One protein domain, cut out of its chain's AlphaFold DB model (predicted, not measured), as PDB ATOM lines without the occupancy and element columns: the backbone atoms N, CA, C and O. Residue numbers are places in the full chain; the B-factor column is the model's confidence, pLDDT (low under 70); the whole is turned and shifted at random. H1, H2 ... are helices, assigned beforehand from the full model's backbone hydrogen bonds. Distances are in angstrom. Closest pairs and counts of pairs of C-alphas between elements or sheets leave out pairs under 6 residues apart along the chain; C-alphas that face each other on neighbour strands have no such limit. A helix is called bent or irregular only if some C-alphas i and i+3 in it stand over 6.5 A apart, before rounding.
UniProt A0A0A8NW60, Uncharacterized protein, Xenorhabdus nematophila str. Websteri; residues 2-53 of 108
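AT A GLANCE: This is residues 2 to 53 of the 108 residues of an uncharacterized protein of Xenorhabdus nematophila str. Websteri (UniProt A0A0A8NW60). Two helices, H1 and H2, make a wide, open V with no C-alpha contact within 8 A between them, and the long loop of residues 21 to 31 joins them at its apex. The free ends of the V are residues 2 to 14 of H1 and residues 43 to 53, of which 43 to 51 belong to H2; both stretches stand free, and H2 has a kink near residue 45. The printed part has 52 residues with two named helices, H1 then H2, and no named strand, and its class is all helix. It is loose, with a radius of gyration of the C-alphas of 13.3 A, and elongated, spanning 41 by 26 by 20 A.

IN THESE COORDINATES: Find C-alpha 2 at (8.222, 14.697, 23.050); from there H1, residues 2 to 20, runs 27.6 A to C-alpha 20 at (-16.310, 2.177, 23.802). Pass along residues 21 to 31 to Leu 32, where H2, residues 32 to 51, begins. It runs 25.4 A to C-alpha 51 at (-6.113, -8.258, 48.400).

HOW THE PARTS SIT: Compare the C-alphas of H1 and H2 and you will find the two helices apart. Near residue 45, look for the kink of 59 degrees in H2. H2 is neither bent nor irregular, but only just: C-alphas 42 and 45 are 6.3 A apart. In H1 every O i to N i+4 pair is within hydrogen-bond range; in H2, 12 of 16 are.

THE WHOLE: The two C-alphas farthest apart are those of Gln 2 and Phe 53, the first and last printed residues, at 41.0 A. The printed part has no cut, and the link from H1 to H2, with 11 residues, is long. In the B-factor column the mean pLDDT of the printed part is 71.4; residue 2, residues 23 to 25 and residues 40 to 53 are under 70.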
ATOM      1  N   GLN A   2       8.726  15.925  23.703       68.25
ATOM      2  CA  GLN A   2       8.222  14.697  23.050       68.25
ATOM      3  C   GLN A   2       7.520  13.702  24.002       68.25
ATOM      4  O   GLN A   2       6.570  13.028  23.605       68.25
ATOM      5  N   ASP A   3       7.949  13.621  25.266       77.81
ATOM      6  CA  ASP A   3       7.358  12.689  26.242       77.81
ATOM      7  C   ASP A   3       5.973  13.147  26.734       77.81
ATOM      8  O   ASP A   3       5.061  12.337  26.890       77.81
ATOM      9  N   SER A   4       5.782  14.460  26.907       80.69
ATOM     10  CA  SER A   4       4.489  15.044  27.283       80.69
ATOM     11  C   SER A   4       3.430  14.770  26.219       80.69
ATOM     12  O   SER A   4       2.359  14.269  26.549       80.69
ATOM     13  N   ASP A   5       3.753  14.967  24.942       84.88
ATOM     14  CA  ASP A   5       2.829  14.688  23.837       84.88
ATOM     15  C   ASP A   5       2.455  13.209  23.745       84.88
ATOM     16  O   ASP A   5       1.304  12.857  23.479       84.88
ATOM     17  N   ARG A   6       3.421  12.315  23.983       89.00
ATOM     18  CA  ARG A   6       3.169  10.872  24.029       89.00
ATOM     19  C   ARG A   6       2.200  10.519  25.157       89.00
ATOM     20  O   ARG A   6       1.270   9.750  24.924       89.00
ATOM     21  N   LYS A   7       2.390  11.089  26.352       84.12
ATOM     22  CA  LYS A   7       1.506  10.864  27.506       84.12
ATOM     23  C   LYS A   7       0.102  11.419  27.268       84.12
ATOM     24  O   LYS A   7      -0.867  10.728  27.562       84.12
ATOM     25  N   ILE A   8      -0.009  12.602  26.666       84.19
ATOM     26  CA  ILE A   8      -1.298  13.207  26.299       84.19
ATOM     27  C   ILE A   8      -2.036  12.320  25.290       84.19
ATOM     28  O   ILE A   8      -3.199  11.984  25.500       84.19
ATOM     29  N   ARG A   9      -1.360  11.855  24.230       86.94
ATOM     30  CA  ARG A   9      -1.964  10.944  23.240       86.94
ATOM     31  C   ARG A   9      -2.406   9.615  23.853       86.94
ATOM     32  O   ARG A   9      -3.485   9.128  23.525       86.94
ATOM     33  N   ALA A  10      -1.599   9.041  24.744       83.94
ATOM     34  CA  ALA A  10      -1.949   7.809  25.449       83.94
ATOM     35  C   ALA A  10      -3.185   7.994  26.345       83.94
ATOM     36  O   ALA A  10      -4.068   7.139  26.349       83.94
ATOM     37  N   PHE A  11      -3.278   9.127  27.045       83.75
ATOM     38  CA  PHE A  11      -4.430   9.470  27.874       83.75
ATOM     39  C   PHE A  11      -5.714   9.628  27.048       83.75
ATOM     40  O   PHE A  11      -6.727   9.007  27.360       83.75
ATOM     41  N   LEU A  12      -5.660  10.385  25.946       85.38
ATOM     42  CA  LEU A  12      -6.809  10.567  25.052       85.38
ATOM     43  C   LEU A  12      -7.285   9.241  24.446       85.38
ATOM     44  O   LEU A  12      -8.488   9.002  24.343       85.38
ATOM     45  N   LYS A  13      -6.348   8.358  24.083       87.31
ATOM     46  CA  LYS A  13      -6.677   7.010  23.611       87.31
ATOM     47  C   LYS A  13      -7.384   6.196  24.697       87.31
ATOM     48  O   LYS A  13      -8.429   5.622  24.419       87.31
ATOM     49  N   ALA A  14      -6.869   6.205  25.926       83.75
ATOM     50  CA  ALA A  14      -7.478   5.483  27.041       83.75
ATOM     51  C   ALA A  14      -8.906   5.969  27.347       83.75
ATOM     52  O   ALA A  14      -9.782   5.144  27.576       83.75
ATOM     53  N   ILE A  15      -9.175   7.280  27.288       81.69
ATOM     54  CA  ILE A  15     -10.543   7.813  27.432       81.69
ATOM     55  C   ILE A  15     -11.458   7.290  26.322       81.69
ATOM     56  O   ILE A  15     -12.583   6.878  26.594       81.69
ATOM     57  N   LYS A  16     -10.987   7.287  25.070       81.81
ATOM     58  CA  LYS A  16     -11.767   6.777  23.937       81.81
ATOM     59  C   LYS A  16     -12.088   5.287  24.093       81.81
ATOM     60  O   LYS A  16     -13.221   4.890  23.838       81.81
ATOM     61  N   ASP A  17     -11.117   4.499  24.541       81.88
ATOM     62  CA  ASP A  17     -11.296   3.071  24.808       81.88
ATOM     63  C   ASP A  17     -12.254   2.840  25.994       81.88
ATOM     64  O   ASP A  17     -13.067   1.926  25.969       81.88
ATOM     65  N   LEU A  18     -12.238   3.693  27.022       78.50
ATOM     66  CA  LEU A  18     -13.205   3.612  28.125       78.50
ATOM     67  C   LEU A  18     -14.639   3.921  27.677       78.50
ATOM     68  O   LEU A  18     -15.568   3.261  28.137       78.50
ATOM     69  N   LYS A  19     -14.818   4.884  26.765       77.00
ATOM     70  CA  LYS A  19     -16.127   5.194  26.173       77.00
ATOM     71  C   LYS A  19     -16.683   4.036  25.351       77.00
ATOM     72  O   LYS A  19     -17.881   3.792  25.400       77.00
ATOM     73  N   SER A  20     -15.842   3.317  24.604       78.44
ATOM     74  CA  SER A  20     -16.310   2.177  23.802       78.44
ATOM     75  C   SER A  20     -16.707   0.965  24.643       78.44
ATOM     76  O   SER A  20     -17.455   0.118  24.163       78.44
ATOM     77  N   LEU A  21     -16.226   0.881  25.886       75.12
ATOM     78  CA  LEU A  21     -16.576  -0.183  26.825       75.12
ATOM     79  C   LEU A  21     -17.891   0.079  27.581       75.12
ATOM     80  O   LEU A  21     -18.314  -0.798  28.329       75.12
ATOM     81  N   ASP A  22     -18.504   1.261  27.423       71.06
ATOM     82  CA  ASP A  22     -19.759   1.672  28.082       71.06
ATOM     83  C   ASP A  22     -19.755   1.478  29.618       71.06
ATOM     84  O   ASP A  22     -20.767   1.235  30.268       71.06
ATOM     85  N   LEU A  23     -18.565   1.547  30.231       67.12
ATOM     86  CA  LEU A  23     -18.376   1.268  31.663       67.12
ATOM     87  C   LEU A  23     -18.800   2.430  32.565       67.12
ATOM     88  O   LEU A  23     -19.010   2.243  33.769       67.12
ATOM     89  N   ILE A  24     -18.831   3.638  32.006       67.50
ATOM     90  CA  ILE A  24     -19.133   4.886  32.698       67.50
ATOM     91  C   ILE A  24     -20.016   5.714  31.768       67.50
ATOM     92  O   ILE A  24     -19.585   6.112  30.687       67.50
ATOM     93  N   ASN A  25     -21.234   5.995  32.220       66.62
ATOM     94  CA  ASN A  25     -22.122   6.924  31.537       66.62
ATOM     95  C   ASN A  25     -21.555   8.340  31.635       66.62
ATOM     96  O   ASN A  25     -21.130   8.764  32.710       66.62
ATOM     97  N   ASP A  26     -21.594   9.061  30.518       71.75
ATOM     98  CA  ASP A  26     -21.289  10.491  30.457       71.75
ATOM     99  C   ASP A  26     -19.874  10.876  30.945       71.75
ATOM    100  O   ASP A  26     -19.672  11.810  31.718       71.75
ATOM    101  N   ILE A  27     -18.862  10.138  30.463       73.31
ATOM    102  CA  ILE A  27     -17.433  10.376  30.755       73.31
ATOM    103  C   ILE A  27     -17.005  11.830  30.496       73.31
ATOM    104  O   ILE A  27     -16.108  12.328  31.172       73.31
ATOM    105  N   ASP A  28     -17.627  12.505  29.526       74.75
ATOM    106  CA  ASP A  28     -17.259  13.861  29.107       74.75
ATOM    107  C   ASP A  28     -17.609  14.945  30.131       74.75
ATOM    108  O   ASP A  28     -16.958  15.989  30.152       74.75
ATOM    109  N   ASN A  29     -18.583  14.686  31.008       78.94
ATOM    110  CA  ASN A  29     -19.034  15.638  32.025       78.94
ATOM    111  C   ASN A  29     -18.469  15.346  33.424       78.94
ATOM    112  O   ASN A  29     -18.777  16.056  34.383       78.94
ATOM    113  N   LEU A  30     -17.628  14.316  33.564       76.31
ATOM    114  CA  LEU A  30     -17.005  13.961  34.834       76.31
ATOM    115  C   LEU A  30     -15.700  14.724  35.055       76.31
ATOM    116  O   LEU A  30     -14.842  14.839  34.181       76.31
ATOM    117  N   THR A  31     -15.496  15.173  36.291       79.56
ATOM    118  CA  THR A  31     -14.177  15.641  36.727       79.56
ATOM    119  C   THR A  31     -13.182  14.475  36.761       79.56
ATOM    120  O   THR A  31     -13.561  13.320  36.975       79.56
ATOM    121  N   LEU A  32     -11.881  14.765  36.622       75.25
ATOM    122  CA  LEU A  32     -10.829  13.738  36.699       75.25
ATOM    123  C   LEU A  32     -10.897  12.921  38.001       75.25
ATOM    124  O   LEU A  32     -10.705  11.707  37.967       75.25
ATOM    125  N   SER A  33     -11.224  13.563  39.127       70.69
ATOM    126  CA  SER A  33     -11.379  12.897  40.427       70.69
ATOM    127  C   SER A  33     -12.559  11.922  40.443       70.69
ATOM    128  O   SER A  33     -12.423  10.797  40.917       70.69
ATOM    129  N   GLN A  34     -13.704  12.310  39.872       73.00
ATOM    130  CA  GLN A  34     -14.879  11.438  39.768       73.00
ATOM    131  C   GLN A  34     -14.617  10.251  38.840       73.00
ATOM    132  O   GLN A  34     -14.944   9.114  39.182       73.00
ATOM    133  N   LEU A  35     -13.966  10.496  37.699       78.38
ATOM    134  CA  LEU A  35     -13.556   9.438  36.779       78.38
ATOM    135  C   LEU A  35     -12.618   8.444  37.480       78.38
ATOM    136  O   LEU A  35     -12.809   7.234  37.380       78.38
ATOM    137  N   GLN A  36     -11.646   8.944  38.245       73.19
ATOM    138  CA  GLN A  36     -10.732   8.112  39.023       73.19
ATOM    139  C   GLN A  36     -11.478   7.265  40.061       73.19
ATOM    140  O   GLN A  36     -11.239   6.063  40.140       73.19
ATOM    141  N   GLU A  37     -12.406   7.840  40.828       72.62
ATOM    142  CA  GLU A  37     -13.208   7.084  41.797       72.62
ATOM    143  C   GLU A  37     -14.071   6.002  41.139       72.62
ATOM    144  O   GLU A  37     -14.139   4.876  41.638       72.62
ATOM    145  N   MET A  38     -14.718   6.306  40.011       73.62
ATOM    146  CA  MET A  38     -15.547   5.342  39.283       73.62
ATOM    147  C   MET A  38     -14.710   4.210  38.688       73.62
ATOM    148  O   MET A  38     -15.071   3.040  38.830       73.62
ATOM    149  N   LEU A  39     -13.554   4.527  38.102       74.56
ATOM    150  CA  LEU A  39     -12.604   3.532  37.603       74.56
ATOM    151  C   LEU A  39     -11.994   2.700  38.735       74.56
ATOM    152  O   LEU A  39     -11.766   1.504  38.564       74.56
ATOM    153  N   LEU A  40     -11.765   3.278  39.915       69.31
ATOM    154  CA  LEU A  40     -11.332   2.528  41.095       69.31
ATOM    155  C   LEU A  40     -12.434   1.588  41.598       69.31
ATOM    156  O   LEU A  40     -12.141   0.436  41.912       69.31
ATOM    157  N   LYS A  41     -13.701   2.021  41.609       67.88
ATOM    158  CA  LYS A  41     -14.854   1.167  41.949       67.88
ATOM    159  C   LYS A  41     -15.032   0.017  40.950       67.88
ATOM    160  O   LYS A  41     -15.197  -1.120  41.383       67.88
ATOM    161  N   GLN A  42     -14.922   0.289  39.649       67.19
ATOM    162  CA  GLN A  42     -14.981  -0.713  38.574       67.19
ATOM    163  C   GLN A  42     -13.775  -1.674  38.611       67.19
ATOM    164  O   GLN A  42     -13.934  -2.895  38.564       67.19
ATOM    165  N   SER A  43     -12.551  -1.155  38.773       62.84
ATOM    166  CA  SER A  43     -11.334  -1.986  38.810       62.84
ATOM    167  C   SER A  43     -11.194  -2.799  40.103       62.84
ATOM    168  O   SER A  43     -10.555  -3.856  40.102       62.84
ATOM    169  N   ASN A  44     -11.854  -2.385  41.193       50.16
ATOM    170  CA  ASN A  44     -11.883  -3.121  42.455       50.16
ATOM    171  C   ASN A  44     -12.525  -4.513  42.359       50.16
ATOM    172  O   ASN A  44     -12.313  -5.313  43.270       50.16
ATOM    173  N   ASN A  45     -13.190  -4.882  41.261       52.91
ATOM    174  CA  ASN A  45     -13.544  -6.286  41.025       52.91
ATOM    175  C   ASN A  45     -12.305  -7.181  40.787       52.91
ATOM    176  O   ASN A  45     -12.281  -8.328  41.231       52.91
ATOM    177  N   GLY A  46     -11.232  -6.666  40.176       47.38
ATOM    178  CA  GLY A  46      -9.969  -7.397  39.986       47.38
ATOM    179  C   GLY A  46      -8.991  -7.270  41.163       47.38
ATOM    180  O   GLY A  46      -8.272  -8.219  41.497       47.38
ATOM    181  N   THR A  47      -8.973  -6.111  41.827       46.25
ATOM    182  CA  THR A  47      -8.003  -5.781  42.889       46.25
ATOM    183  C   THR A  47      -8.394  -6.361  44.249       46.25
ATOM    184  O   THR A  47      -7.531  -6.854  44.979       46.25
ATOM    185  N   ARG A  48      -9.696  -6.444  44.559       46.19
ATOM    186  CA  ARG A  48     -10.198  -7.078  45.791       46.19
ATOM    187  C   ARG A  48      -9.900  -8.585  45.824       46.19
ATOM    188  O   ARG A  48      -9.606  -9.129  46.883       46.19
ATOM    189  N   LEU A  49      -9.828  -9.234  44.656       46.94
ATOM    190  CA  LEU A  49      -9.366 -10.623  44.492       46.94
ATOM    191  C   LEU A  49      -7.863 -10.809  44.771       46.94
ATOM    192  O   LEU A  49      -7.432 -11.903  45.134       46.94
ATOM    193  N   LYS A  50      -7.022  -9.789  44.551       43.72
ATOM    194  CA  LYS A  50      -5.592  -9.830  44.920       43.72
ATOM    195  C   LYS A  50      -5.392  -9.526  46.408       43.72
ATOM    196  O   LYS A  50      -4.568 -10.178  47.033       43.72
ATOM    197  N   GLN A  51      -6.182  -8.616  46.978       49.56
ATOM    198  CA  GLN A  51      -6.113  -8.258  48.400       49.56
ATOM    199  C   GLN A  51      -6.750  -9.290  49.349       49.56
ATOM    200  O   GLN A  51      -6.380  -9.328  50.516       49.56
ATOM    201  N   GLN A  52      -7.656 -10.159  48.883       52.25
ATOM    202  CA  GLN A  52      -8.240 -11.222  49.723       52.25
ATOM    203  C   GLN A  52      -7.266 -12.357  50.089       52.25
ATOM    204  O   GLN A  52      -7.549 -13.128  51.001       52.25
ATOM    205  N   PHE A  53      -6.128 -12.471  49.400       55.47
ATOM    206  CA  PHE A  53      -5.177 -13.568  49.577       55.47
ATOM    207  C   PHE A  53      -3.752 -13.009  49.674       55.47
ATOM    208  O   PHE A  53      -2.991 -13.056  48.706       55.47
TER     209      PHE A  53